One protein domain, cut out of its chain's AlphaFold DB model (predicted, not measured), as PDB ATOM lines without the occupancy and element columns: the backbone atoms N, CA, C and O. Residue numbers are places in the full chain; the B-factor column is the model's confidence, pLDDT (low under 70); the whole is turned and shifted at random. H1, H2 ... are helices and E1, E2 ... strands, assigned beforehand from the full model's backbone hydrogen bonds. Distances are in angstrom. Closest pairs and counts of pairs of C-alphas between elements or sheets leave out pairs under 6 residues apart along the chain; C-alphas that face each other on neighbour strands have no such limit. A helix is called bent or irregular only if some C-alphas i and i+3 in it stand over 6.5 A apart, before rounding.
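What this domain is: This is residues 30 to 238 of the 357 residues of the protein "Putative membrane protein" of Candidatus Sulfotelmatobacter kueseliae (UniProt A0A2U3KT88). With little regular structure, this is a body of loops round two bent hairpins, E1-E2 with E3-E4 and E5-E6 with E7-E8; H2 packs on E3. The printed part has 209 residues, 70 in eleven named strands then three named helices, mixed, with five antiparallel two-stranded sheets. It is compact, radius of gyration of the C-alphas 16.1 A, spanning 46 by 43 by 31 A.

Where its parts are: Find C-alpha 50 at (51.457, 14.650, -35.768), where E1 begins; E1 to E4 lie within residues 50 to 75, E5 to E8 within 82 to 103, E9 at 113 to 115, E10 and E11 within 126 to 136. H1 is 177 to 183; H2, 192 to 203, spans 16.6 A; H3, 209 to 212, ends at (51.129, 36.340, -54.565).

How they stand to each other: In hairpin E2 and E3, find N 58 and O 67, 2.8 A apart. E3 and H2 have their closest C-alphas at Val 69 and Ala 201, 5.5 A; E1 and E5 at Thr 53 and Trp 83, 6.8 A. H1 and H2 have every O i to N i+4 pair within hydrogen-bond range.

The domain as a whole: The printed part has no cut; E11 to H1 is a long link, and no printed residue is under pLDDT 70.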
ATOM      1  N   VAL A  30      31.594  35.261 -50.203       71.00
ATOM      2  CA  VAL A  30      32.404  36.040 -51.161       71.00
ATOM      3  C   VAL A  30      31.747  36.003 -52.544       71.00
ATOM      4  O   VAL A  30      31.156  34.998 -52.934       71.00
ATOM      5  N   ASN A  31      31.812  37.107 -53.293       73.69
ATOM      6  CA  ASN A  31      31.150  37.238 -54.603       73.69
ATOM      7  C   ASN A  31      31.970  36.670 -55.780       73.69
ATOM      8  O   ASN A  31      31.490  36.658 -56.910       73.69
ATOM      9  N   PHE A  32      33.205  36.234 -55.540       80.50
ATOM     10  CA  PHE A  32      34.087  35.607 -56.522       80.50
ATOM     11  C   PHE A  32      34.852  34.462 -55.855       80.50
ATOM     12  O   PHE A  32      34.933  34.423 -54.631       80.50
ATOM     13  N   GLY A  33      35.343  33.512 -56.652       85.62
ATOM     14  CA  GLY A  33      35.897  32.265 -56.129       85.62
ATOM     15  C   GLY A  33      37.303  32.416 -55.540       85.62
ATOM     16  O   GLY A  33      38.051  33.307 -55.959       85.62
ATOM     17  N   PRO A  34      37.691  31.529 -54.605       93.56
ATOM     18  CA  PRO A  34      39.071  31.437 -54.141       93.56
ATOM     19  C   PRO A  34      40.022  31.085 -55.301       93.56
ATOM     20  O   PRO A  34      39.609  30.408 -56.247       93.56
ATOM     21  N   PRO A  35      41.310  31.476 -55.231       95.94
ATOM     22  CA  PRO A  35      42.313  30.972 -56.164       95.94
ATOM     23  C   PRO A  35      42.380  29.440 -56.136       95.94
ATOM     24  O   PRO A  35      42.031  28.810 -55.136       95.94
ATOM     25  N   ALA A  36      42.870  28.828 -57.213       96.19
ATOM     26  CA  ALA A  36      43.168  27.398 -57.231       96.19
ATOM     27  C   ALA A  36      44.191  27.025 -56.137       96.19
ATOM     28  O   ALA A  36      45.023  27.844 -55.733       96.19
ATOM     29  N   ILE A  37      44.139  25.785 -55.655       97.88
ATOM     30  CA  ILE A  37      45.115  25.245 -54.706       97.88
ATOM     31  C   ILE A  37      46.502  25.264 -55.368       97.88
ATOM     32  O   ILE A  37      46.662  24.667 -56.431       97.88
ATOM     33  N   PRO A  38      47.515  25.934 -54.793       97.50
ATOM     34  CA  PRO A  38      48.855  25.973 -55.368       97.50
ATOM     35  C   PRO A  38      49.481  24.578 -55.442       97.50
ATOM     36  O   PRO A  38      49.118  23.666 -54.701       97.50
ATOM     37  N   VAL A  39      50.478  24.424 -56.308       96.12
ATOM     38  CA  VAL A  39      51.320  23.227 -56.342       96.12
ATOM     39  C   VAL A  39      52.439  23.415 -55.327       96.12
ATOM     40  O   VAL A  39      53.257  24.325 -55.456       96.12
ATOM     41  N   TYR A  40      52.504  22.561 -54.315       96.81
ATOM     42  CA  TYR A  40      53.558  22.576 -53.300       96.81
ATOM     43  C   TYR A  40      53.859  21.155 -52.825       96.81
ATOM     44  O   TYR A  40      53.228  20.202 -53.278       96.81
ATOM     45  N   GLU A  41      54.846  21.002 -51.946       96.00
ATOM     46  CA  GLU A  41      55.147  19.733 -51.278       96.00
ATOM     47  C   GLU A  41      54.799  19.798 -49.795       96.00
ATOM     48  O   GLU A  41      54.816  20.861 -49.176       96.00
ATOM     49  N   GLN A  42      54.523  18.639 -49.204       97.00
ATOM     50  CA  GLN A  42      54.363  18.525 -47.764       97.00
ATOM     51  C   GLN A  42      55.704  18.782 -47.077       97.00
ATOM     52  O   GLN A  42      56.719  18.197 -47.464       97.00
ATOM     53  N   SER A  43      55.706  19.598 -46.024       95.94
ATOM     54  CA  SER A  43      56.874  19.685 -45.145       95.94
ATOM     55  C   SER A  43      57.136  18.335 -44.471       95.94
ATOM     56  O   SER A  43      56.217  17.529 -44.307       95.94
ATOM     57  N   ILE A  44      58.383  18.075 -44.082       95.50
ATOM     58  CA  ILE A  44      58.738  16.848 -43.367       95.50
ATOM     59  C   ILE A  44      57.964  16.778 -42.045       95.50
ATOM     60  O   ILE A  44      57.868  17.768 -41.320       95.50
ATOM     61  N   CYS A  45      57.388  15.617 -41.733       96.50
ATOM     62  CA  CYS A  45      56.694  15.423 -40.467       96.50
ATOM     63  C   CYS A  45      57.660  15.623 -39.290       96.50
ATOM     64  O   CYS A  45      58.704  14.958 -39.242       96.50
ATOM     65  N   PRO A  46      57.324  16.497 -38.329       94.06
ATOM     66  CA  PRO A  46      58.244  16.873 -37.268       94.06
ATOM     67  C   PRO A  46      58.387  15.812 -36.163       94.06
ATOM     68  O   PRO A  46      59.281  15.926 -35.322       94.06
ATOM     69  N   GLY A  47      57.504  14.811 -36.112       93.31
ATOM     70  CA  GLY A  47      57.550  13.745 -35.113       93.31
ATOM     71  C   GLY A  47      56.322  12.838 -35.124       93.31
ATOM     72  O   GLY A  47      55.347  13.101 -35.823       93.31
ATOM     73  N   ASP A  48      56.377  11.770 -34.329       91.75
ATOM     74  CA  ASP A  48      55.261  10.834 -34.146       91.75
ATOM     75  C   ASP A  48      54.026  11.523 -33.529       91.75
ATOM     76  O   ASP A  48      54.145  12.472 -32.749       91.75
ATOM     77  N   GLY A  49      52.833  11.060 -33.905       90.94
ATOM     78  CA  GLY A  49      51.542  11.587 -33.440       90.94
ATOM     79  C   GLY A  49      51.059  12.871 -34.127       90.94
ATOM     80  O   GLY A  49      49.913  13.276 -33.927       90.94
ATOM     81  N   TYR A  50      51.886  13.515 -34.953       95.88
ATOM     82  CA  TYR A  50      51.457  14.650 -35.768       95.88
ATOM     83  C   TYR A  50      50.599  14.192 -36.948       95.88
ATOM     84  O   TYR A  50      50.993  13.304 -37.700       95.88
ATOM     85  N   MET A  51      49.466  14.853 -37.164       97.31
ATOM     86  CA  MET A  51      48.614  14.683 -38.333       97.31
ATOM     87  C   MET A  51      48.773  15.880 -39.274       97.31
ATOM     88  O   MET A  51      48.901  17.027 -38.840       97.31
ATOM     89  N   TRP A  52      48.774  15.615 -40.577       98.50
ATOM     90  CA  TRP A  52      48.823  16.670 -41.579       98.50
ATOM     91  C   TRP A  52      47.496  17.422 -41.646       98.50
ATOM     92  O   TRP A  52      46.443  16.805 -41.788       98.50
ATOM     93  N   THR A  53      47.557  18.751 -41.617       98.25
ATOM     94  CA  THR A  53      46.434  19.624 -41.970       98.25
ATOM     95  C   THR A  53      46.806  20.381 -43.242       98.25
ATOM     96  O   THR A  53      47.886  20.978 -43.302       98.25
ATOM     97  N   PRO A  54      45.986  20.315 -44.302       98.19
ATOM     98  CA  PRO A  54      46.370  20.891 -45.575       98.19
ATOM     99  C   PRO A  54      46.235  22.410 -45.566       98.19
ATOM    100  O   PRO A  54      45.441  22.970 -44.810       98.19
ATOM    101  N   GLY A  55      46.981  23.065 -46.456       98.19
ATOM    102  CA  GLY A  55      46.803  24.489 -46.699       98.19
ATOM    103  C   GLY A  55      45.531  24.776 -47.496       98.19
ATOM    104  O   GLY A  55      45.073  23.941 -48.281       98.19
ATOM    105  N   TYR A  56      44.967  25.962 -47.293       98.50
ATOM    106  CA  TYR A  56      43.732  26.403 -47.938       98.50
ATOM    107  C   TYR A  56      43.691  27.928 -48.075       98.50
ATOM    108  O   TYR A  56      44.354  28.663 -47.341       98.50
ATOM    109  N   TRP A  57      42.877  28.419 -49.009       98.12
ATOM    110  CA  TRP A  57      42.575  29.845 -49.112       98.12
ATOM    111  C   TRP A  57      41.506  30.215 -48.087       98.12
ATOM    112  O   TRP A  57      40.401  29.685 -48.128       98.12
ATOM    113  N   ALA A  58      41.818  31.128 -47.178       96.44
ATOM    114  CA  ALA A  58      40.868  31.748 -46.261       96.44
ATOM    115  C   ALA A  58      40.512  33.159 -46.748       96.44
ATOM    116  O   ALA A  58      41.167  33.695 -47.639       96.44
ATOM    117  N   TRP A  59      39.484  33.773 -46.161       91.69
ATOM    118  CA  TRP A  59      39.069  35.137 -46.496       91.69
ATOM    119  C   TRP A  59      39.306  36.103 -45.336       91.69
ATOM    120  O   TRP A  59      38.951  35.839 -44.179       91.69
ATOM    121  N   ASP A  60      39.912  37.243 -45.643       85.56
ATOM    122  CA  ASP A  60      40.042  38.362 -44.723       85.56
ATOM    123  C   ASP A  60      39.039  39.462 -45.119       85.56
ATOM    124  O   ASP A  60      39.250  40.146 -46.122       85.56
ATOM    125  N   PRO A  61      37.938  39.648 -44.362       77.62
ATOM    126  CA  PRO A  61      36.938  40.661 -44.671       77.62
ATOM    127  C   PRO A  61      37.463  42.085 -44.473       77.62
ATOM    128  O   PRO A  61      36.952  42.990 -45.128       77.62
ATOM    129  N   ASP A  62      38.476  42.291 -43.624       77.94
ATOM    130  CA  ASP A  62      39.075  43.609 -43.406       77.94
ATOM    131  C   ASP A  62      39.976  43.997 -44.585       77.94
ATOM    132  O   ASP A  62      40.038  45.161 -44.981       77.94
ATOM    133  N   ALA A  63      40.659  43.008 -45.166       75.50
ATOM    134  CA  ALA A  63      41.444  43.174 -46.383       75.50
ATOM    135  C   ALA A  63      40.603  43.171 -47.665       75.50
ATOM    136  O   ALA A  63      41.048  43.721 -48.669       75.50
ATOM    137  N   GLY A  64      39.438  42.517 -47.645       84.56
ATOM    138  CA  GLY A  64      38.676  42.211 -48.852       84.56
ATOM    139  C   GLY A  64      39.428  41.278 -49.806       84.56
ATOM    140  O   GLY A  64      39.304  41.438 -51.018       84.56
ATOM    141  N   ASP A  65      40.229  40.348 -49.277       88.19
ATOM    142  CA  ASP A  65      41.102  39.482 -50.075       88.19
ATOM    143  C   ASP A  65      41.183  38.057 -49.510       88.19
ATOM    144  O   ASP A  65      41.007  37.814 -48.310       88.19
ATOM    145  N   TYR A  66      41.496  37.111 -50.394       95.50
ATOM    146  CA  TYR A  66      41.900  35.775 -49.998       95.50
ATOM    147  C   TYR A  66      43.327  35.799 -49.453       95.50
ATOM    148  O   TYR A  66      44.191  36.523 -49.946       95.50
ATOM    149  N   TYR A  67      43.609  34.963 -48.463       97.69
ATOM    150  CA  TYR A  67      44.968  34.711 -47.997       97.69
ATOM    151  C   TYR A  67      45.203  33.214 -47.837       97.69
ATOM    152  O   TYR A  67      44.297  32.460 -47.481       97.69
ATOM    153  N   TRP A  68      46.416  32.774 -48.145       98.62
ATOM    154  CA  TRP A  68      46.807  31.383 -48.004       98.62
ATOM    155  C   TRP A  68      47.118  31.082 -46.544       98.62
ATOM    156  O   TRP A  68      47.984  31.719 -45.943       98.62
ATOM    157  N   VAL A  69      46.438  30.088 -45.986       98.62
ATOM    158  CA  VAL A  69      46.850  29.431 -44.750       98.62
ATOM    159  C   VAL A  69      47.763  28.269 -45.138       98.62
ATOM    160  O   VAL A  69      47.290  27.360 -45.826       98.62
ATOM    161  N   PRO A  70      49.048  28.268 -44.738       98.75
ATOM    162  CA  PRO A  70      49.946  27.169 -45.061       98.75
ATOM    163  C   PRO A  70      49.480  25.824 -44.504       98.75
ATOM    164  O   PRO A  70      48.891  25.745 -43.430       98.75
ATOM    165  N   GLY A  71      49.784  24.744 -45.222       98.44
ATOM    166  CA  GLY A  71      49.647  23.406 -44.651       98.44
ATOM    167  C   GLY A  71      50.623  23.224 -43.492       98.44
ATOM    168  O   GLY A  71      51.745  23.732 -43.537       98.44
ATOM    169  N   THR A  72      50.221  22.510 -42.447       98.50
ATOM    170  CA  THR A  72      51.073  22.288 -41.274       98.50
ATOM    171  C   THR A  72      50.743  20.981 -40.568       98.50
ATOM    172  O   THR A  72      49.614  20.488 -40.616       98.50
ATOM    173  N   TRP A  73      51.726  20.432 -39.859       97.81
ATOM    174  CA  TRP A  73      51.546  19.287 -38.974       97.81
ATOM    175  C   TRP A  73      51.035  19.725 -37.601       97.81
ATOM    176  O   TRP A  73      51.624  20.599 -36.968       97.81
ATOM    177  N   ILE A  74      49.969  19.095 -37.106       96.31
ATOM    178  CA  ILE A  74      49.365  19.379 -35.794       96.31
ATOM    179  C   ILE A  74      49.098  18.080 -35.044       96.31
ATOM    180  O   ILE A  74      48.699  17.079 -35.630       96.31
ATOM    181  N   LEU A  75      49.297  18.105 -33.729       93.62
ATOM    182  CA  LEU A  75      48.864  17.024 -32.850       93.62
ATOM    183  C   LEU A  75      47.339  17.042 -32.733       93.62
ATOM    184  O   LEU A  75      46.757  18.084 -32.420       93.62
ATOM    185  N   ALA A  76      46.705  15.892 -32.953       94.25
ATOM    186  CA  ALA A  76      45.271  15.763 -32.739       94.25
ATOM    187  C   ALA A  76      44.920  16.095 -31.273       94.25
ATOM    188  O   ALA A  76      45.665  15.714 -30.366       94.25
ATOM    189  N   PRO A  77      43.793  16.785 -31.014       92.44
ATOM    190  CA  PRO A  77      43.384  17.136 -29.653       92.44
ATOM    191  C   PRO A  77      43.040  15.910 -28.798       92.44
ATOM    192  O   PRO A  77      43.143  15.966 -27.576       92.44
ATOM    193  N   GLU A  78      42.626  14.815 -29.436       94.94
ATOM    194  CA  GLU A  78      42.266  13.552 -28.803       94.94
ATOM    195  C   GLU A  78      42.750  12.385 -29.677       94.94
ATOM    196  O   GLU A  78      42.783  12.474 -30.908       94.94
ATOM    197  N   VAL A  79      43.115  11.266 -29.048       95.81
ATOM    198  CA  VAL A  79      43.425  10.023 -29.770       95.81
ATOM    199  C   VAL A  79      42.183   9.562 -30.531       95.81
ATOM    200  O   VAL A  79      41.079   9.566 -29.990       95.81
ATOM    201  N   GLY A  80      42.359   9.155 -31.788       95.94
ATOM    202  CA  GLY A  80      41.253   8.773 -32.668       95.94
ATOM    203  C   GLY A  80      40.652   9.938 -33.453       95.94
ATOM    204  O   GLY A  80      39.858   9.693 -34.356       95.94
ATOM    205  N   PHE A  81      41.031  11.188 -33.163       97.25
ATOM    206  CA  PHE A  81      40.508  12.339 -33.892       97.25
ATOM    207  C   PHE A  81      41.305  12.588 -35.171       97.25
ATOM    208  O   PHE A  81      42.533  12.502 -35.207       97.25
ATOM    209  N   LEU A  82      40.573  12.922 -36.224       98.00
ATOM    210  CA  LEU A  82      41.052  13.267 -37.547       98.00
ATOM    211  C   LEU A  82      40.559  14.665 -37.912       98.00
ATOM    212  O   LEU A  82      39.507  15.107 -37.451       98.00
ATOM    213  N   TRP A  83      41.324  15.359 -38.744       98.38
ATOM    214  CA  TRP A  83      40.974  16.688 -39.224       98.38
ATOM    215  C   TRP A  83      40.128  16.616 -40.500       98.38
ATOM    216  O   TRP A  83      40.581  16.080 -41.515       98.38
ATOM    217  N   THR A  84      38.930  17.196 -40.469       98.62
ATOM    218  CA  THR A  84      38.166  17.573 -41.663       98.62
ATOM    219  C   THR A  84      38.583  18.985 -42.077       98.62
ATOM    220  O   THR A  84      38.362  19.925 -41.306       98.62
ATOM    221  N   PRO A  85      39.182  19.172 -43.269       98.31
ATOM    222  CA  PRO A  85      39.591  20.489 -43.734       98.31
ATOM    223  C   PRO A  85      38.405  21.441 -43.921       98.31
ATOM    224  O   PRO A  85      37.317  20.992 -44.295       98.31
ATOM    225  N   PRO A  86      38.616  22.754 -43.733       96.69
ATOM    226  CA  PRO A  86      37.646  23.738 -44.182       96.69
ATOM    227  C   PRO A  86      37.508  23.683 -45.703       96.69
ATOM    228  O   PRO A  86      38.382  23.159 -46.396       96.69
ATOM    229  N   TRP A  87      36.434  24.243 -46.246       97.94
ATOM    230  CA  TRP A  87      36.222  24.271 -47.692       97.94
ATOM    231  C   TRP A  87      35.289  25.397 -48.128       97.94
ATOM    232  O   TRP A  87      34.506  25.920 -47.338       97.94
ATOM    233  N   TRP A  88      35.381  25.765 -49.406       96.94
ATOM    234  CA  TRP A  88      34.481  26.729 -50.037       96.94
ATOM    235  C   TRP A  88      33.384  26.017 -50.821       96.94
ATOM    236  O   TRP A  88      33.681  25.217 -51.710       96.94
ATOM    237  N   GLY A  89      32.127  26.336 -50.527       95.25
ATOM    238  CA  GLY A  89      30.958  25.890 -51.279       95.25
ATOM    239  C   GLY A  89      30.353  27.025 -52.088       95.25
ATOM    240  O   GLY A  89      30.160  28.125 -51.583       95.25
ATOM    241  N   TRP A  90      30.051  26.788 -53.356       88.50
ATOM    242  CA  TRP A  90      29.259  27.704 -54.161       88.50
ATOM    243  C   TRP A  90      27.776  27.411 -53.946       88.50
ATOM    244  O   TRP A  90      27.295  26.321 -54.260       88.50
ATOM    245  N   GLU A  91      27.038  28.404 -53.457       84.75
ATOM    246  CA  GLU A  91      25.593  28.312 -53.270       84.75
ATOM    247  C   GLU A  91      24.907  29.536 -53.885       84.75
ATOM    248  O   GLU A  91      25.098  30.683 -53.468       84.75
ATOM    249  N   GLY A  92      24.095  29.291 -54.916       79.62
ATOM    250  CA  GLY A  92      23.328  30.316 -55.624       79.62
ATOM    251  C   GLY A  92      24.195  31.256 -56.462       79.62
ATOM    252  O   GLY A  92      24.238  31.139 -57.680       79.62
ATOM    253  N   SER A  93      24.849  32.226 -55.826       76.81
ATOM    254  CA  SER A  93      25.709  33.217 -56.494       76.81
ATOM    255  C   SER A  93      26.932  33.627 -55.676       76.81
ATOM    256  O   SER A  93      27.650  34.548 -56.064       76.81
ATOM    257  N   ARG A  94      27.166  32.971 -54.535       82.06
ATOM    258  CA  ARG A  94      28.236  33.313 -53.599       82.06
ATOM    259  C   ARG A  94      28.990  32.070 -53.156       82.06
ATOM    260  O   ARG A  94      28.458  30.964 -53.188       82.06
ATOM    261  N   PHE A  95      30.222  32.291 -52.723       84.50
ATOM    262  CA  PHE A  95      31.086  31.283 -52.127       84.50
ATOM    263  C   PHE A  95      30.983  31.372 -50.613       84.50
ATOM    264  O   PHE A  95      31.275  32.429 -50.061       84.50
ATOM    265  N   PHE A  96      30.587  30.289 -49.961       86.19
ATOM    266  CA  PHE A  96      30.451  30.157 -48.519       86.19
ATOM    267  C   PHE A  96      31.610  29.352 -47.948       86.19
ATOM    268  O   PHE A  96      31.961  28.296 -48.472       86.19
ATOM    269  N   PHE A  97      32.219  29.864 -46.883       89.50
ATOM    270  CA  PHE A  97      33.260  29.147 -46.159       89.50
ATOM    271  C   PHE A  97      32.646  28.227 -45.105       89.50
ATOM    272  O   PHE A  97      31.891  28.689 -44.247       89.50
ATOM    273  N   HIS A  98      33.007  26.949 -45.151       92.56
ATOM    274  CA  HIS A  98      32.691  25.964 -44.127       92.56
ATOM    275  C   HIS A  98      33.937  25.711 -43.282       92.56
ATOM    276  O   HIS A  98      34.981  25.318 -43.808       92.56
ATOM    277  N   ASP A  99      33.822  25.934 -41.975       90.31
ATOM    278  CA  ASP A  99      34.926  25.747 -41.037       90.31
ATOM    279  C   ASP A  99      35.337  24.272 -40.918       90.31
ATOM    280  O   ASP A  99      34.505  23.361 -40.935       90.31
ATOM    281  N   GLY A 100      36.641  24.046 -40.756       93.06
ATOM    282  CA  GLY A 100      37.197  22.727 -40.470       93.06
ATOM    283  C   GLY A 100      37.034  22.341 -39.002       93.06
ATOM    284  O   GLY A 100      36.860  23.194 -38.124       93.06
ATOM    285  N   TYR A 101      37.121  21.046 -38.719       97.38
ATOM    286  CA  TYR A 101      36.963  20.515 -37.368       97.38
ATOM    287  C   TYR A 101      37.712  19.194 -37.180       97.38
ATOM    288  O   TYR A 101      37.980  18.458 -38.128       97.38
ATOM    289  N   TRP A 102      38.027  18.879 -35.930       98.06
ATOM    290  CA  TRP A 102      38.495  17.571 -35.496       98.06
ATOM    291  C   TRP A 102      37.314  16.694 -35.095       98.06
ATOM    292  O   TRP A 102      36.462  17.132 -34.324       98.06
ATOM    293  N   GLY A 103      37.284  15.449 -35.555       97.56
ATOM    294  CA  GLY A 103      36.261  14.475 -35.179       97.56
ATOM    295  C   GLY A 103      36.765  13.040 -35.309       97.56
ATOM    296  O   GLY A 103      37.835  12.819 -35.870       97.56
ATOM    297  N   PRO A 104      36.019  12.045 -34.807       96.44
ATOM    298  CA  PRO A 104      36.403  10.633 -34.921       96.44
ATOM    299  C   PRO A 104      36.395  10.126 -36.374       96.44
ATOM    300  O   PRO A 104      37.068   9.152 -36.701       96.44
ATOM    301  N   HIS A 105      35.660  10.808 -37.253       97.50
ATOM    302  CA  HIS A 105      35.604  10.540 -38.683       97.50
ATOM    303  C   HIS A 105      35.759  11.838 -39.470       97.50
ATOM    304  O   HIS A 105      35.424  12.924 -38.991       97.50
ATOM    305  N   ILE A 106      36.227  11.712 -40.710       97.75
ATOM    306  CA  ILE A 106      36.339  12.844 -41.625       97.75
ATOM    307  C   ILE A 106      35.029  12.989 -42.378       97.75
ATOM    308  O   ILE A 106      34.720  12.179 -43.247       97.75
ATOM    309  N   GLY A 107      34.269  14.027 -42.040       97.38
ATOM    310  CA  GLY A 107      33.070  14.392 -42.790       97.38
ATOM    311  C   GLY A 107      33.382  15.100 -44.107       97.38
ATOM    312  O   GLY A 107      34.526  15.170 -44.561       97.38
ATOM    313  N   PHE A 108      32.336  15.632 -44.729       97.81
ATOM    314  CA  PHE A 108      32.423  16.224 -46.057       97.81
ATOM    315  C   PHE A 108      33.241  17.527 -46.075       97.81
ATOM    316  O   PHE A 108      32.922  18.474 -45.360       97.81
ATOM    317  N   TYR A 109      34.254  17.591 -46.947       97.69
ATOM    318  CA  TYR A 109      35.103  18.776 -47.150       97.69
ATOM    319  C   TYR A 109      35.058  19.319 -48.593       97.69
ATOM    320  O   TYR A 109      36.070  19.710 -49.176       97.69
ATOM    321  N   GLY A 110      33.887  19.281 -49.232       96.38
ATOM    322  CA  GLY A 110      33.708  19.843 -50.577       96.38
ATOM    323  C   GLY A 110      34.241  18.970 -51.719       96.38
ATOM    324  O   GLY A 110      34.199  19.372 -52.879       96.38
ATOM    325  N   GLY A 111      34.754  17.771 -51.438       96.81
ATOM    326  CA  GLY A 111      35.371  16.934 -52.472       96.81
ATOM    327  C   GLY A 111      36.707  17.474 -52.994       96.81
ATOM    328  O   GLY A 111      37.205  16.974 -53.997       96.81
ATOM    329  N   ILE A 112      37.273  18.485 -52.330       97.88
ATOM    330  CA  ILE A 112      38.478  19.194 -52.760       97.88
ATOM    331  C   ILE A 112      39.709  18.312 -52.601       97.88
ATOM    332  O   ILE A 112      39.922  17.699 -51.557       97.88
ATOM    333  N   ASN A 113      40.550  18.272 -53.633       97.06
ATOM    334  CA  ASN A 113      41.863  17.661 -53.521       97.06
ATOM    335  C   ASN A 113      42.844  18.666 -52.908       97.06
ATOM    336  O   ASN A 113      43.335  19.573 -53.575       97.06
ATOM    337  N   TYR A 114      43.119  18.489 -51.622       97.38
ATOM    338  CA  TYR A 114      44.100  19.273 -50.881       97.38
ATOM    339  C   TYR A 114      45.506  18.647 -50.890       97.38
ATOM    340  O   TYR A 114      46.460  19.257 -50.402       97.38
ATOM    341  N   GLY A 115      45.641  17.434 -51.436       95.38
ATOM    342  CA  GLY A 115      46.882  16.671 -51.470       95.38
ATOM    343  C   GLY A 115      47.208  15.952 -50.156       95.38
ATOM    344  O   GLY A 115      46.507  16.057 -49.149       95.38
ATOM    345  N   PHE A 116      48.304  15.189 -50.179       95.88
ATOM    346  CA  PHE A 116      48.942  14.595 -48.990       95.88
ATOM    347  C   PHE A 116      48.019  13.757 -48.092       95.88
ATOM    348  O   PHE A 116      48.106  13.786 -46.864       95.88
ATOM    349  N   GLY A 117      47.106  13.015 -48.721       96.19
ATOM    350  CA  GLY A 117      46.104  12.194 -48.047       96.19
ATOM    351  C   GLY A 117      44.678  12.716 -48.206       96.19
ATOM    352  O   GLY A 117      43.752  11.928 -48.056       96.19
ATOM    353  N   TYR A 118      44.482  13.984 -48.565       97.75
ATOM    354  CA  TYR A 118      43.163  14.578 -48.796       97.75
ATOM    355  C   TYR A 118      42.860  14.686 -50.290       97.75
ATOM    356  O   TYR A 118      43.102  15.718 -50.911       97.75
ATOM    357  N   PHE A 119      42.319  13.618 -50.870       95.81
ATOM    358  CA  PHE A 119      42.063  13.517 -52.314       95.81
ATOM    359  C   PHE A 119      40.574  13.660 -52.684       95.81
ATOM    360  O   PHE A 119      40.136  13.167 -53.719       95.81
ATOM    361  N   GLY A 120      39.786  14.319 -51.825       94.56
ATOM    362  CA  GLY A 120      38.357  14.601 -52.028       94.56
ATOM    363  C   GLY A 120      37.389  13.664 -51.289       94.56
ATOM    364  O   GLY A 120      36.180  13.917 -51.243       94.56
ATOM    365  N   VAL A 121      37.892  12.593 -50.677       94.06
ATOM    366  CA  VAL A 121      37.124  11.708 -49.788       94.06
ATOM    367  C   VAL A 121      38.019  11.250 -48.643       94.06
ATOM    368  O   VAL A 121      39.155  10.838 -48.883       94.06
ATOM    369  N   GLY A 122      37.506  11.307 -47.409       95.94
ATOM    370  CA  GLY A 122      38.200  10.810 -46.219       95.94
ATOM    371  C   GLY A 122      39.638  11.327 -46.090       95.94
ATOM    372  O   GLY A 122      39.934  12.467 -46.459       95.94
ATOM    373  N   PHE A 123      40.534  10.478 -45.584       97.62
ATOM    374  CA  PHE A 123      41.967  10.756 -45.514       97.62
ATOM    375  C   PHE A 123      42.786   9.482 -45.666       97.62
ATOM    376  O   PHE A 123      42.612   8.519 -44.926       97.62
ATOM    377  N   ALA A 124      43.710   9.506 -46.619       97.50
ATOM    378  CA  ALA A 124      44.584   8.390 -46.953       97.50
ATOM    379  C   ALA A 124      46.019   8.562 -46.425       97.50
ATOM    380  O   ALA A 124      46.874   7.719 -46.702       97.50
ATOM    381  N   GLY A 125      46.308   9.654 -45.706       97.00
ATOM    382  CA  GLY A 125      47.651   9.945 -45.194       97.00
ATOM    383  C   GLY A 125      48.027   9.151 -43.941       97.00
ATOM    384  O   GLY A 125      49.205   9.026 -43.617       97.00
ATOM    385  N   GLY A 126      47.057   8.563 -43.254       97.06
ATOM    386  CA  GLY A 126      47.301   7.802 -42.040       97.06
ATOM    387  C   GLY A 126      46.012   7.367 -41.366       97.06
ATOM    388  O   GLY A 126      44.918   7.716 -41.810       97.06
ATOM    389  N   ARG A 127      46.147   6.599 -40.287       97.38
ATOM    390  CA  ARG A 127      45.025   6.087 -39.496       97.38
ATOM    391  C   ARG A 127      45.426   5.864 -38.048       97.38
ATOM    392  O   ARG A 127      46.578   5.550 -37.763       97.38
ATOM    393  N   TRP A 128      44.461   5.977 -37.148       97.25
ATOM    394  CA  TRP A 128      44.633   5.551 -35.765       97.25
ATOM    395  C   TRP A 128      44.493   4.032 -35.661       97.25
ATOM    396  O   TRP A 128      43.532   3.466 -36.177       97.25
ATOM    397  N   ASP A 129      45.431   3.388 -34.973       96.19
ATOM    398  CA  ASP A 129      45.374   1.967 -34.627       96.19
ATOM    399  C   ASP A 129      46.019   1.753 -33.252       96.19
ATOM    400  O   ASP A 129      47.094   2.279 -32.966       96.19
ATOM    401  N   GLY A 130      45.323   1.051 -32.356       93.69
ATOM    402  CA  GLY A 130      45.804   0.793 -30.994       93.69
ATOM    403  C   GLY A 130      46.163   2.045 -30.178       93.69
ATOM    404  O   GLY A 130      46.968   1.955 -29.258       93.69
ATOM    405  N   GLY A 131      45.606   3.214 -30.514       93.44
ATOM    406  CA  GLY A 131      45.928   4.494 -29.871       93.44
ATOM    407  C   GLY A 131      47.164   5.216 -30.424       93.44
ATOM    408  O   GLY A 131      47.511   6.285 -29.925       93.44
ATOM    409  N   HIS A 132      47.792   4.682 -31.472       94.50
ATOM    410  CA  HIS A 132      48.910   5.298 -32.182       94.50
ATOM    411  C   HIS A 132      48.485   5.742 -33.581       94.50
ATOM    412  O   HIS A 132      47.625   5.121 -34.208       94.50
ATOM    413  N   PHE A 133      49.087   6.820 -34.080       97.00
ATOM    414  CA  PHE A 133      48.836   7.276 -35.440       97.00
ATOM    415  C   PHE A 133      49.828   6.617 -36.396       97.00
ATOM    416  O   PHE A 133      51.037   6.818 -36.296       97.00
ATOM    417  N   PHE A 134      49.307   5.818 -37.318       98.12
ATOM    418  CA  PHE A 134      50.075   5.156 -38.357       98.12
ATOM    419  C   PHE A 134      50.077   5.991 -39.633       98.12
ATOM    420  O   PHE A 134      49.031   6.466 -40.074       98.12
ATOM    421  N   TYR A 135      51.237   6.114 -40.268       98.38
ATOM    422  CA  TYR A 135      51.454   6.953 -41.444       98.38
ATOM    423  C   TYR A 135      51.499   6.129 -42.731       98.38
ATOM    424  O   TYR A 135      52.243   5.147 -42.826       98.38
ATOM    425  N   ASN A 136      50.754   6.561 -43.751       97.31
ATOM    426  CA  ASN A 136      50.844   5.982 -45.087       97.31
ATOM    427  C   ASN A 136      52.024   6.589 -45.851       97.31
ATOM    428  O   ASN A 136      51.956   7.720 -46.346       97.31
ATOM    429  N   ARG A 137      53.096   5.819 -46.007       95.50
ATOM    430  CA  ARG A 137      54.329   6.268 -46.669       95.50
ATOM    431  C   ARG A 137      54.163   6.571 -48.155       95.50
ATOM    432  O   ARG A 137      55.015   7.246 -48.720       95.50
ATOM    433  N   SER A 138      53.092   6.098 -48.790       94.88
ATOM    434  CA  SER A 138      52.829   6.380 -50.205       94.88
ATOM    435  C   SER A 138      52.490   7.849 -50.469       94.88
ATOM    436  O   SER A 138      52.618   8.302 -51.602       94.88
ATOM    437  N   VAL A 139      52.010   8.583 -49.456       94.75
ATOM    438  CA  VAL A 139      51.492   9.954 -49.631       94.75
ATOM    439  C   VAL A 139      51.914  10.932 -48.532       94.75
ATOM    440  O   VAL A 139      51.607  12.118 -48.646       94.75
ATOM    441  N   THR A 140      52.602  10.462 -47.484       95.12
ATOM    442  CA  THR A 140      53.100  11.313 -46.394       95.12
ATOM    443  C   THR A 140      54.618  11.424 -46.387       95.12
ATOM    444  O   THR A 140      55.344  10.436 -46.508       95.12
ATOM    445  N   ASN A 141      55.101  12.651 -46.220       95.94
ATOM    446  CA  ASN A 141      56.503  12.997 -46.099       95.94
ATOM    447  C   ASN A 141      56.947  12.838 -44.642       95.94
ATOM    448  O   ASN A 141      56.800  13.746 -43.821       95.94
ATOM    449  N   ILE A 142      57.464  11.658 -44.310       95.75
ATOM    450  CA  ILE A 142      57.910  11.306 -42.961       95.75
ATOM    451  C   ILE A 142      59.364  10.838 -42.949       95.75
ATOM    452  O   ILE A 142      59.851  10.231 -43.905       95.75
ATOM    453  N   ASN A 143      60.049  11.052 -41.825       92.44
ATOM    454  CA  ASN A 143      61.362  10.463 -41.590       92.44
ATOM    455  C   ASN A 143      61.219   9.117 -40.863       92.44
ATOM    456  O   ASN A 143      61.036   9.070 -39.647       92.44
ATOM    457  N   VAL A 144      61.353   8.019 -41.611       90.38
ATOM    458  CA  VAL A 144      61.212   6.641 -41.097       90.38
ATOM    459  C   VAL A 144      62.312   6.212 -40.120       90.38
ATOM    460  O   VAL A 144      62.191   5.166 -39.486       90.38
ATOM    461  N   VAL A 145      63.377   7.008 -39.974       90.75
ATOM    462  CA  VAL A 145      64.371   6.808 -38.909       90.75
ATOM    463  C   VAL A 145      63.761   7.116 -37.541       90.75
ATOM    464  O   VAL A 145      64.098   6.445 -36.572       90.75
ATOM    465  N   ASN A 146      62.843   8.086 -37.469       89.69
ATOM    466  CA  ASN A 146      62.245   8.556 -36.215       89.69
ATOM    467  C   ASN A 146      60.773   8.143 -36.054       89.69
ATOM    468  O   ASN A 146      60.256   8.146 -34.941       89.69
ATOM    469  N   ILE A 147      60.085   7.826 -37.154       93.69
ATOM    470  CA  ILE A 147      58.670   7.441 -37.174       93.69
ATOM    471  C   ILE A 147      58.567   5.982 -37.615       93.69
ATOM    472  O   ILE A 147      58.874   5.643 -38.759       93.69
ATOM    473  N   HIS A 148      58.118   5.123 -36.701       94.50
ATOM    474  CA  HIS A 148      58.051   3.673 -36.920       94.50
ATOM    475  C   HIS A 148      56.629   3.146 -37.141       94.50
ATOM    476  O   HIS A 148      56.463   2.076 -37.725       94.50
ATOM    477  N   ASN A 149      55.608   3.904 -36.737       95.44
ATOM    478  CA  ASN A 149      54.203   3.567 -36.953       95.44
ATOM    479  C   ASN A 149      53.840   3.833 -38.418       95.44
ATOM    480  O   ASN A 149      53.274   4.866 -38.754       95.44
ATOM    481  N   VAL A 150      54.241   2.952 -39.332       97.19
ATOM    482  CA  VAL A 150      54.134   3.204 -40.776       97.19
ATOM    483  C   VAL A 150      53.529   2.024 -41.519       97.19
ATOM    484  O   VAL A 150      53.703   0.869 -41.140       97.19
ATOM    485  N   TYR A 151      52.855   2.314 -42.625       97.50
ATOM    486  CA  TYR A 151      52.377   1.321 -43.581       97.50
ATOM    487  C   TYR A 151      52.496   1.855 -45.012       97.50
ATOM    488  O   TYR A 151      52.808   3.025 -45.232       97.50
ATOM    489  N   ASN A 152      52.272   0.979 -45.992       96.69
ATOM    490  CA  ASN A 152      52.198   1.345 -47.402       96.69
ATOM    491  C   ASN A 152      50.839   0.927 -47.947       96.69
ATOM    492  O   ASN A 152      50.500  -0.256 -47.928       96.69
ATOM    493  N   GLU A 153      50.087   1.890 -48.453       94.81
ATOM    494  CA  GLU A 153      48.841   1.649 -49.165       94.81
ATOM    495  C   GLU A 153      48.815   2.552 -50.392       94.81
ATOM    496  O   GLU A 153      49.071   3.755 -50.290       94.81
ATOM    497  N   THR A 154      48.605   1.966 -51.568       92.25
ATOM    498  CA  THR A 154      48.601   2.718 -52.825       92.25
ATOM    499  C   THR A 154      47.371   3.607 -52.883       92.25
ATOM    500  O   THR A 154      46.253   3.138 -52.684       92.25
ATOM    501  N   VAL A 155      47.576   4.881 -53.212       90.75
ATOM    502  CA  VAL A 155      46.492   5.852 -53.356       90.75
ATOM    503  C   VAL A 155      46.511   6.418 -54.764       90.75
ATOM    504  O   VAL A 155      47.555   6.837 -55.260       90.75
ATOM    505  N   ILE A 156      45.347   6.432 -55.407       83.69
ATOM    506  CA  ILE A 156      45.177   7.054 -56.716       83.69
ATOM    507  C   ILE A 156      44.862   8.529 -56.480       83.69
ATOM    508  O   ILE A 156      43.813   8.868 -55.938       83.69
ATOM    509  N   ASN A 157      45.791   9.395 -56.874       84.00
ATOM    510  CA  ASN A 157      45.632  10.839 -56.796       84.00
ATOM    511  C   ASN A 157      45.418  11.416 -58.199       84.00
ATOM    512  O   ASN A 157      46.309  11.347 -59.046       84.00
ATOM    513  N   ASN A 158      44.263  12.039 -58.416       79.00
ATOM    514  CA  ASN A 158      44.014  12.841 -59.606       79.00
ATOM    515  C   ASN A 158      44.445  14.276 -59.308       79.00
ATOM    516  O   ASN A 158      43.791  14.957 -58.521       79.00
ATOM    517  N   ASN A 159      45.546  14.718 -59.921       80.50
ATOM    518  CA  ASN A 159      46.198  15.995 -59.629       80.50
ATOM    519  C   ASN A 159      45.378  17.206 -60.124       80.50
ATOM    520  O   ASN A 159      45.666  17.795 -61.163       80.50
ATOM    521  N   VAL A 160      44.315  17.528 -59.390       89.12
ATOM    522  CA  VAL A 160      43.364  18.610 -59.657       89.12
ATOM    523  C   VAL A 160      43.533  19.678 -58.581       89.12
ATOM    524  O   VAL A 160      43.597  19.358 -57.400       89.12
ATOM    525  N   HIS A 161      43.560  20.945 -58.990       92.94
ATOM    526  CA  HIS A 161      43.860  22.087 -58.118       92.94
ATOM    527  C   HIS A 161      42.641  22.981 -57.825       92.94
ATOM    528  O   HIS A 161      42.782  24.126 -57.406       92.94
ATOM    529  N   ILE A 162      41.423  22.491 -58.059       94.88
ATOM    530  CA  ILE A 162      40.192  23.249 -57.788       94.88
ATOM    531  C   ILE A 162      40.011  23.403 -56.272       94.88
ATOM    532  O   ILE A 162      40.181  22.441 -55.530       94.88
ATOM    533  N   SER A 163      39.658  24.604 -55.812       96.25
ATOM    534  CA  SER A 163      39.615  24.990 -54.391       96.25
ATOM    535  C   SER A 163      38.204  25.181 -53.820       96.25
ATOM    536  O   SER A 163      38.057  25.651 -52.690       96.25
ATOM    537  N   TYR A 164      37.164  24.841 -54.583       96.38
ATOM    538  CA  TYR A 164      35.772  24.972 -54.160       96.38
ATOM    539  C   TYR A 164      34.864  23.902 -54.774       96.38
ATOM    540  O   TYR A 164      35.151  23.314 -55.820       96.38
ATOM    541  N   ASN A 165      33.741  23.669 -54.104       97.12
ATOM    542  CA  ASN A 165      32.677  22.771 -54.524       97.12
ATOM    543  C   ASN A 165      31.516  23.549 -55.151       97.12
ATOM    544  O   ASN A 165      31.144  24.605 -54.647       97.12
ATOM    545  N   GLY A 166      30.911  23.000 -56.201       93.19
ATOM    546  CA  GLY A 166      29.747  23.572 -56.872       93.19
ATOM    547  C   GLY A 166      30.065  24.782 -57.753       93.19
ATOM    548  O   GLY A 166      31.165  25.329 -57.742       93.19
ATOM    549  N   GLY A 167      29.065  25.222 -58.515       88.38
ATOM    550  CA  GLY A 167      29.169  26.388 -59.391       88.38
ATOM    551  C   GLY A 167      30.069  26.192 -60.615       88.38
ATOM    552  O   GLY A 167      30.691  25.143 -60.790       88.38
ATOM    553  N   PRO A 168      30.151  27.206 -61.496       82.69
ATOM    554  CA  PRO A 168      30.988  27.136 -62.690       82.69
ATOM    555  C   PRO A 168      32.461  26.915 -62.329       82.69
ATOM    556  O   PRO A 168      33.018  27.675 -61.541       82.69
ATOM    557  N   GLY A 169      33.092  25.887 -62.903       84.62
ATOM    558  CA  GLY A 169      34.510  25.560 -62.679       84.62
ATOM    559  C   GLY A 169      34.831  24.893 -61.335       84.62
ATOM    560  O   GLY A 169      35.997  24.600 -61.079       84.62
ATOM    561  N   GLY A 170      33.823  24.654 -60.490       90.62
ATOM    562  CA  GLY A 170      33.981  23.978 -59.206       90.62
ATOM    563  C   GLY A 170      33.865  22.463 -59.299       90.62
ATOM    564  O   GLY A 170      33.558  21.890 -60.344       90.62
ATOM    565  N   ILE A 171      34.091  21.799 -58.169       93.00
ATOM    566  CA  ILE A 171      33.928  20.349 -58.054       93.00
ATOM    567  C   ILE A 171      32.441  20.013 -57.937       93.00
ATOM    568  O   ILE A 171      31.769  20.447 -57.004       93.00
ATOM    569  N   GLU A 172      31.922  19.187 -58.841       92.38
ATOM    570  CA  GLU A 172      30.532  18.724 -58.802       92.38
ATOM    571  C   GLU A 172      30.391  17.452 -57.961       92.38
ATOM    572  O   GLU A 172      30.212  16.347 -58.477       92.38
ATOM    573  N   ARG A 173      30.492  17.584 -56.636       92.69
ATOM    574  CA  ARG A 173      30.405  16.434 -55.728       92.69
ATOM    575  C   ARG A 173      29.516  16.742 -54.535       92.69
ATOM    576  O   ARG A 173      29.670  17.771 -53.893       92.69
ATOM    577  N   ARG A 174      28.594  15.835 -54.227       92.62
ATOM    578  CA  ARG A 174      27.683  15.955 -53.079       92.62
ATOM    579  C   ARG A 174      28.162  15.081 -51.936       92.62
ATOM    580  O   ARG A 174      28.725  14.020 -52.206       92.62
ATOM    581  N   SER A 175      27.945  15.517 -50.701       93.44
ATOM    582  CA  SER A 175      28.158  14.697 -49.509       93.44
ATOM    583  C   SER A 175      27.396  13.376 -49.604       93.44
ATOM    584  O   SER A 175      26.313  13.313 -50.192       93.44
ATOM    585  N   THR A 176      27.970  12.307 -49.051       96.00
ATOM    586  CA  THR A 176      27.210  11.071 -48.820       96.00
ATOM    587  C   THR A 176      26.472  11.153 -47.479       96.00
ATOM    588  O   THR A 176      26.864  11.946 -46.616       96.00
ATOM    589  N   PRO A 177      25.433  10.325 -47.250       96.81
ATOM    590  CA  PRO A 177      24.753  10.273 -45.955       96.81
ATOM    591  C   PRO A 177      25.697   9.981 -44.778       96.81
ATOM    592  O   PRO A 177      25.496  10.486 -43.675       96.81
ATOM    593  N   GLU A 178      26.739   9.176 -44.997       95.62
ATOM    594  CA  GLU A 178      27.756   8.870 -43.987       95.62
ATOM    595  C   GLU A 178      28.572  10.109 -43.624       95.62
ATOM    596  O   GLU A 178      28.762  10.393 -42.446       95.62
ATOM    597  N   GLU A 179      29.009  10.884 -44.615       95.62
ATOM    598  CA  GLU A 179      29.803  12.091 -44.383       95.62
ATOM    599  C   GLU A 179      28.999  13.216 -43.735       95.62
ATOM    600  O   GLU A 179      29.540  13.955 -42.909       95.62
ATOM    601  N   GLU A 180      27.712  13.332 -44.072       93.31
ATOM    602  CA  GLU A 180      26.783  14.235 -43.384       93.31
ATOM    603  C   GLU A 180      26.624  13.835 -41.923       93.31
ATOM    604  O   GLU A 180      26.720  14.682 -41.033       93.31
ATOM    605  N   ARG A 181      26.436  12.537 -41.664       95.62
ATOM    606  CA  ARG A 181      26.358  12.005 -40.304       95.62
ATOM    607  C   ARG A 181      27.647  12.275 -39.531       95.62
ATOM    608  O   ARG A 181      27.566  12.738 -38.400       95.62
ATOM    609  N   TRP A 182      28.816  12.026 -40.119       95.69
ATOM    610  CA  TRP A 182      30.111  12.292 -39.485       95.69
ATOM    611  C   TRP A 182      30.324  13.777 -39.183       95.69
ATOM    612  O   TRP A 182      30.912  14.111 -38.159       95.69
ATOM    613  N   GLY A 183      29.801  14.681 -40.017       90.50
ATOM    614  CA  GLY A 183      29.793  16.119 -39.728       90.50
ATOM    615  C   GLY A 183      28.879  16.541 -38.578       90.50
ATOM    616  O   GLY A 183      29.042  17.636 -38.050       90.50
ATOM    617  N   GLN A 184      27.942  15.683 -38.169       92.44
ATOM    618  CA  GLN A 184      27.039  15.908 -37.035       92.44
ATOM    619  C   GLN A 184      27.506  15.209 -35.748       92.44
ATOM    620  O   GLN A 184      26.887  15.378 -34.694       92.44
ATOM    621  N   GLU A 185      28.565  14.396 -35.814       93.81
ATOM    622  CA  GLU A 185      29.150  13.763 -34.633       93.81
ATOM    623  C   GLU A 185      29.819  14.800 -33.721       93.81
ATOM    624  O   GLU A 185      29.997  15.966 -34.072       93.81
ATOM    625  N   ARG A 186      30.207  14.381 -32.509       93.25
ATOM    626  CA  ARG A 186      30.990  15.249 -31.626       93.25
ATOM    627  C   ARG A 186      32.271  15.659 -32.349       93.25
ATOM    628  O   ARG A 186      33.097  14.815 -32.687       93.25
ATOM    629  N   HIS A 187      32.451  16.962 -32.471       94.69
ATOM    630  CA  HIS A 187      33.590  17.567 -33.126       94.69
ATOM    631  C   HIS A 187      34.119  18.748 -32.314       94.69
ATOM    632  O   HIS A 187      33.411  19.345 -31.498       94.69
ATOM    633  N   ILE A 188      35.400  19.038 -32.502       92.38
ATOM    634  CA  ILE A 188      36.125  20.122 -31.847       92.38
ATOM    635  C   ILE A 188      36.608  21.048 -32.954       92.38
ATOM    636  O   ILE A 188      37.129  20.587 -33.965       92.38
ATOM    637  N   GLY A 189      36.438  22.355 -32.777       89.81
ATOM    638  CA  GLY A 189      37.015  23.326 -33.700       89.81
ATOM    639  C   GLY A 189      38.551  23.269 -33.727       89.81
ATOM    640  O   GLY A 189      39.176  22.438 -33.060       89.81
ATOM    641  N   PRO A 190      39.192  24.173 -34.477       86.44
ATOM    642  CA  PRO A 190      40.642  24.252 -34.498       86.44
ATOM    643  C   PRO A 190      41.241  24.443 -33.095       86.44
ATOM    644  O   PRO A 190      40.728  25.215 -32.283       86.44
ATOM    645  N   VAL A 191      42.358  23.770 -32.813       86.00
ATOM    646  CA  VAL A 191      43.075  23.929 -31.536       86.00
ATOM    647  C   VAL A 191      43.782  25.290 -31.457       86.00
ATOM    648  O   VAL A 191      43.936  25.990 -32.458       86.00
ATOM    649  N   ALA A 192      44.267  25.678 -30.273       82.69
ATOM    650  CA  ALA A 192      44.925  26.977 -30.077       82.69
ATOM    651  C   ALA A 192      46.107  27.208 -31.042       82.69
ATOM    652  O   ALA A 192      46.207  28.271 -31.649       82.69
ATOM    653  N   ALA A 193      46.948  26.189 -31.252       80.75
ATOM    654  CA  ALA A 193      48.073  26.267 -32.188       80.75
ATOM    655  C   ALA A 193      47.620  26.472 -33.649       80.75
ATOM    656  O   ALA A 193      48.260  27.214 -34.390       80.75
ATOM    657  N   GLN A 194      46.495  25.866 -34.053       88.06
ATOM    658  CA  GLN A 194      45.878  26.109 -35.361       88.06
ATOM    659  C   GLN A 194      45.360  27.540 -35.474       88.06
ATOM    660  O   GLN A 194      45.673  28.224 -36.440       88.06
ATOM    661  N   THR A 195      44.631  28.012 -34.461       85.19
ATOM    662  CA  THR A 195      44.084  29.378 -34.435       85.19
ATOM    663  C   THR A 195      45.192  30.421 -34.576       85.19
ATOM    664  O   THR A 195      45.113  31.295 -35.435       85.19
ATOM    665  N   GLN A 196      46.281  30.267 -33.819       79.44
ATOM    666  CA  GLN A 196      47.455  31.131 -33.919       79.44
ATOM    667  C   GLN A 196      48.101  31.085 -35.314       79.44
ATOM    668  O   GLN A 196      48.522  32.118 -35.835       79.44
ATOM    669  N   HIS A 197      48.179  29.905 -35.938       90.69
ATOM    670  CA  HIS A 197      48.702  29.766 -37.297       90.69
ATOM    671  C   HIS A 197      47.849  30.529 -38.318       90.69
ATOM    672  O   HIS A 197      48.399  31.232 -39.165       90.69
ATOM    673  N   PHE A 198      46.521  30.466 -38.197       86.75
ATOM    674  CA  PHE A 198      45.596  31.205 -39.061       86.75
ATOM    675  C   PHE A 198      45.732  32.719 -38.894       86.75
ATOM    676  O   PHE A 198      45.810  33.442 -39.884       86.75
ATOM    677  N   GLU A 199      45.806  33.204 -37.652       84.25
ATOM    678  CA  GLU A 199      45.967  34.633 -37.355       84.25
ATOM    679  C   GLU A 199      47.279  35.190 -37.922       84.25
ATOM    680  O   GLU A 199      47.296  36.267 -38.520       84.25
ATOM    681  N   GLN A 200      48.373  34.436 -37.800       83.38
ATOM    682  CA  GLN A 200      49.663  34.821 -38.373       83.38
ATOM    683  C   GLN A 200      49.654  34.780 -39.902       83.38
ATOM    684  O   GLN A 200      50.197  35.688 -40.533       83.38
ATOM    685  N   ALA A 201      49.000  33.780 -40.504       91.38
ATOM    686  CA  ALA A 201      48.832  33.726 -41.951       91.38
ATOM    687  C   ALA A 201      48.047  34.942 -42.466       91.38
ATOM    688  O   ALA A 201      48.467  35.586 -43.426       91.38
ATOM    689  N   ARG A 202      46.955  35.308 -41.781       91.06
ATOM    690  CA  ARG A 202      46.125  36.477 -42.105       91.06
ATOM    691  C   ARG A 202      46.909  37.786 -42.024       91.06
ATOM    692  O   ARG A 202      46.770  38.657 -42.883       91.06
ATOM    693  N   ALA A 203      47.734  37.927 -40.988       87.25
ATOM    694  CA  ALA A 203      48.562  39.111 -40.777       87.25
ATOM    695  C   ALA A 203      49.713  39.228 -41.794       87.25
ATOM    696  O   ALA A 203      50.230  40.326 -42.014       87.25
ATOM    697  N   ASN A 204      50.114  38.125 -42.435       90.31
ATOM    698  CA  ASN A 204      51.195  38.123 -43.411       90.31
ATOM    699  C   ASN A 204      50.706  38.567 -44.800       90.31
ATOM    700  O   ASN A 204      50.053  37.827 -45.537       90.31
ATOM    701  N   ARG A 205      51.095  39.784 -45.199       91.44
ATOM    702  CA  ARG A 205      50.732  40.372 -46.495       91.44
ATOM    703  C   ARG A 205      51.195  39.542 -47.698       91.44
ATOM    704  O   ARG A 205      50.517  39.563 -48.716       91.44
ATOM    705  N   GLU A 206      52.301  38.810 -47.605       94.25
ATOM    706  CA  GLU A 206      52.812  37.994 -48.718       94.25
ATOM    707  C   GLU A 206      51.929  36.774 -49.017       94.25
ATOM    708  O   GLU A 206      51.979  36.203 -50.107       94.25
ATOM    709  N   LEU A 207      51.078  36.377 -48.068       96.81
ATOM    710  CA  LEU A 207      50.146  35.263 -48.245       96.81
ATOM    711  C   LEU A 207      48.827  35.685 -48.882       96.81
ATOM    712  O   LEU A 207      48.022  34.827 -49.232       96.81
ATOM    713  N   ARG A 208      48.627  36.984 -49.109       96.44
ATOM    714  CA  ARG A 208      47.450  37.518 -49.793       96.44
ATOM    715  C   ARG A 208      47.447  37.161 -51.272       96.44
ATOM    716  O   ARG A 208      48.470  37.294 -51.947       96.44
ATOM    717  N   ALA A 209      46.295  36.746 -51.782       94.75
ATOM    718  CA  ALA A 209      46.133  36.322 -53.164       94.75
ATOM    719  C   ALA A 209      46.380  37.474 -54.148       94.75
ATOM    720  O   ALA A 209      47.031  37.262 -55.170       94.75
ATOM    721  N   SER A 210      45.970  38.704 -53.813       92.31
ATOM    722  CA  SER A 210      46.315  39.907 -54.594       92.31
ATOM    723  C   SER A 210      47.826  40.148 -54.712       92.31
ATOM    724  O   SER A 210      48.299  40.712 -55.698       92.31
ATOM    725  N   VAL A 211      48.616  39.703 -53.732       93.00
ATOM    726  CA  VAL A 211      50.069  39.909 -53.698       93.00
ATOM    727  C   VAL A 211      50.800  38.765 -54.389       93.00
ATOM    728  O   VAL A 211      51.690  38.999 -55.200       93.00
ATOM    729  N   ASN A 212      50.425  37.525 -54.079       94.62
ATOM    730  CA  ASN A 212      51.129  36.340 -54.565       94.62
ATOM    731  C   ASN A 212      50.529  35.721 -55.834       94.62
ATOM    732  O   ASN A 212      51.110  34.786 -56.382       94.62
ATOM    733  N   GLN A 213      49.388  36.229 -56.305       92.81
ATOM    734  CA  GLN A 213      48.727  35.806 -57.542       92.81
ATOM    735  C   GLN A 213      48.421  34.297 -57.579       92.81
ATOM    736  O   GLN A 213      48.549  33.640 -58.611       92.81
ATOM    737  N   GLY A 214      48.048  33.726 -56.428       93.31
ATOM    738  CA  GLY A 214      47.774  32.295 -56.272       93.31
ATOM    739  C   GLY A 214      49.020  31.428 -56.045       93.31
ATOM    740  O   GLY A 214      48.893  30.210 -55.945       93.31
ATOM    741  N   ARG A 215      50.217  32.028 -55.946       96.75
ATOM    742  CA  ARG A 215      51.500  31.341 -55.721       96.75
ATOM    743  C   ARG A 215      52.153  31.784 -54.400       96.75
ATOM    744  O   ARG A 215      53.122  32.547 -54.423       96.75
ATOM    745  N   PRO A 216      51.644  31.343 -53.234       97.12
ATOM    746  CA  PRO A 216      52.145  31.788 -51.937       97.12
ATOM    747  C   PRO A 216      53.623  31.405 -51.729       97.12
ATOM    748  O   PRO A 216      54.005  30.256 -51.989       97.12
ATOM    749  N   PRO A 217      54.468  32.321 -51.220       95.62
ATOM    750  CA  PRO A 217      55.878  32.030 -50.952       95.62
ATOM    751  C   PRO A 217      56.082  31.060 -49.779       95.62
ATOM    752  O   PRO A 217      57.144  30.459 -49.662       95.62
ATOM    753  N   ILE A 218      55.061  30.874 -48.939       97.50
ATOM    754  CA  ILE A 218      55.027  29.908 -47.836       97.50
ATOM    755  C   ILE A 218      53.764  29.076 -48.047       97.50
ATOM    756  O   ILE A 218      52.667  29.513 -47.710       97.50
ATOM    757  N   ALA A 219      53.901  27.908 -48.670       97.50
ATOM    758  CA  ALA A 219      52.774  27.029 -48.961       97.50
ATOM    759  C   ALA A 219      52.533  25.992 -47.855       97.50
ATOM    760  O   ALA A 219      51.385  25.643 -47.577       97.50
ATOM    761  N   ALA A 220      53.601  25.548 -47.192       98.19
ATOM    762  CA  ALA A 220      53.552  24.639 -46.056       98.19
ATOM    763  C   ALA A 220      54.627  24.966 -45.012       98.19
ATOM    764  O   ALA A 220      55.649  25.576 -45.319       98.19
ATOM    765  N   THR A 221      54.388  24.528 -43.781       97.31
ATOM    766  CA  THR A 221      55.275  24.671 -42.622       97.31
ATOM    767  C   THR A 221      55.390  23.331 -41.895       97.31
ATOM    768  O   THR A 221      54.482  22.497 -41.960       97.31
ATOM    769  N   GLY A 222      56.519  23.094 -41.228       94.31
ATOM    770  CA  GLY A 222      56.709  21.904 -40.395       94.31
ATOM    771  C   GLY A 222      55.837  21.941 -39.144       94.31
ATOM    772  O   GLY A 222      55.306  20.912 -38.730       94.31
ATOM    773  N   ARG A 223      55.633  23.133 -38.568       95.31
ATOM    774  CA  ARG A 223      54.848  23.339 -37.348       95.31
ATOM    775  C   ARG A 223      54.009  24.622 -37.405       95.31
ATOM    776  O   ARG A 223      54.391  25.582 -38.080       95.31
ATOM    777  N   PRO A 224      52.912  24.694 -36.626       89.56
ATOM    778  CA  PRO A 224      52.055  25.868 -36.598       89.56
ATOM    779  C   PRO A 224      52.829  27.099 -36.125       89.56
ATOM    780  O   PRO A 224      53.449  27.089 -35.064       89.56
ATOM    781  N   GLY A 225      52.765  28.170 -36.911       86.81
ATOM    782  CA  GLY A 225      53.408  29.451 -36.599       86.81
ATOM    783  C   GLY A 225      54.852  29.592 -37.093       86.81
ATOM    784  O   GLY A 225      55.434  30.669 -36.983       86.81
ATOM    785  N   GLU A 226      55.438  28.554 -37.693       90.69
ATOM    786  CA  GLU A 226      56.808  28.596 -38.216       90.69
ATOM    787  C   GLU A 226      56.852  29.087 -39.670       90.69
ATOM    788  O   GLU A 226      57.196  28.360 -40.596       90.69
ATOM    789  N   PHE A 227      56.524  30.364 -39.888       89.69
ATOM    790  CA  PHE A 227      56.534  31.012 -41.212       89.69
ATOM    791  C   PHE A 227      57.948  31.355 -41.734       89.69
ATOM    792  O   PHE A 227      58.102  32.125 -42.678       89.69
ATOM    793  N   SER A 228      59.004  30.816 -41.122       89.31
ATOM    794  CA  SER A 228      60.390  30.987 -41.572       89.31
ATOM    795  C   SER A 228      61.245  29.789 -41.155       89.31
ATOM    796  O   SER A 228      60.892  29.065 -40.228       89.31
ATOM    797  N   GLY A 229      62.383  29.588 -41.819       88.94
ATOM    798  CA  GLY A 229      63.315  28.502 -41.506       88.94
ATOM    799  C   GLY A 229      63.298  27.370 -42.533       88.94
ATOM    800  O   GLY A 229      62.800  27.519 -43.643       88.94
ATOM    801  N   ARG A 230      63.918  26.240 -42.173       87.06
ATOM    802  CA  ARG A 230      64.190  25.123 -43.100       87.06
ATOM    803  C   ARG A 230      62.983  24.235 -43.393       87.06
ATOM    804  O   ARG A 230      62.992  23.536 -44.398       87.06
ATOM    805  N   GLU A 231      61.984  24.248 -42.520       87.31
ATOM    806  CA  GLU A 231      60.778  23.420 -42.645       87.31
ATOM    807  C   GLU A 231      59.636  24.155 -43.368       87.31
ATOM    808  O   GLU A 231      58.531  23.622 -43.495       87.31
ATOM    809  N   VAL A 232      59.899  25.372 -43.857       94.38
ATOM    810  CA  VAL A 232      59.001  26.112 -44.743       94.38
ATOM    811  C   VAL A 232      59.178  25.620 -46.168       94.38
ATOM    812  O   VAL A 232      60.287  25.600 -46.702       94.38
ATOM    813  N   VAL A 233      58.064  25.283 -46.807       96.75
ATOM    814  CA  VAL A 233      58.024  24.861 -48.203       96.75
ATOM    815  C   VAL A 233      57.281  25.922 -49.017       96.75
ATOM    816  O   VAL A 233      56.130  26.233 -48.692       96.75
ATOM    817  N   PRO A 234      57.893  26.494 -50.069       95.19
ATOM    818  CA  PRO A 234      57.208  27.417 -50.963       95.19
ATOM    819  C   PRO A 234      56.275  26.675 -51.924       95.19
ATOM    820  O   PRO A 234      56.426  25.476 -52.169       95.19
ATOM    821  N   SER A 235      55.340  27.401 -52.536       96.00
ATOM    822  CA  SER A 235      54.672  26.874 -53.728       96.00
ATOM    823  C   SER A 235      55.627  26.887 -54.922       96.00
ATOM    824  O   SER A 235      56.425  27.808 -55.107       96.00
ATOM    825  N   ARG A 236      55.545  25.841 -55.742       94.81
ATOM    826  CA  ARG A 236      56.236  25.735 -57.032       94.81
ATOM    827  C   ARG A 236      55.560  26.626 -58.064       94.81
ATOM    828  O   ARG A 236      56.219  27.386 -58.768       94.81
ATOM    829  N   GLU A 237      54.235  26.559 -58.105       92.62
ATOM    830  CA  GLU A 237      53.388  27.307 -59.029       92.62
ATOM    831  C   GLU A 237      51.977  27.502 -58.462       92.62
ATOM    832  O   GLU A 237      51.569  26.832 -57.508       92.62
ATOM    833  N   ALA A 238      51.244  28.452 -59.042       93.50
ATOM    834  CA  ALA A 238      49.811  28.572 -58.810       93.50
ATOM    835  C   ALA A 238      49.086  27.393 -59.476       93.50
ATOM    836  O   ALA A 238      49.497  26.944 -60.542       93.50
TER     837      ALA A 238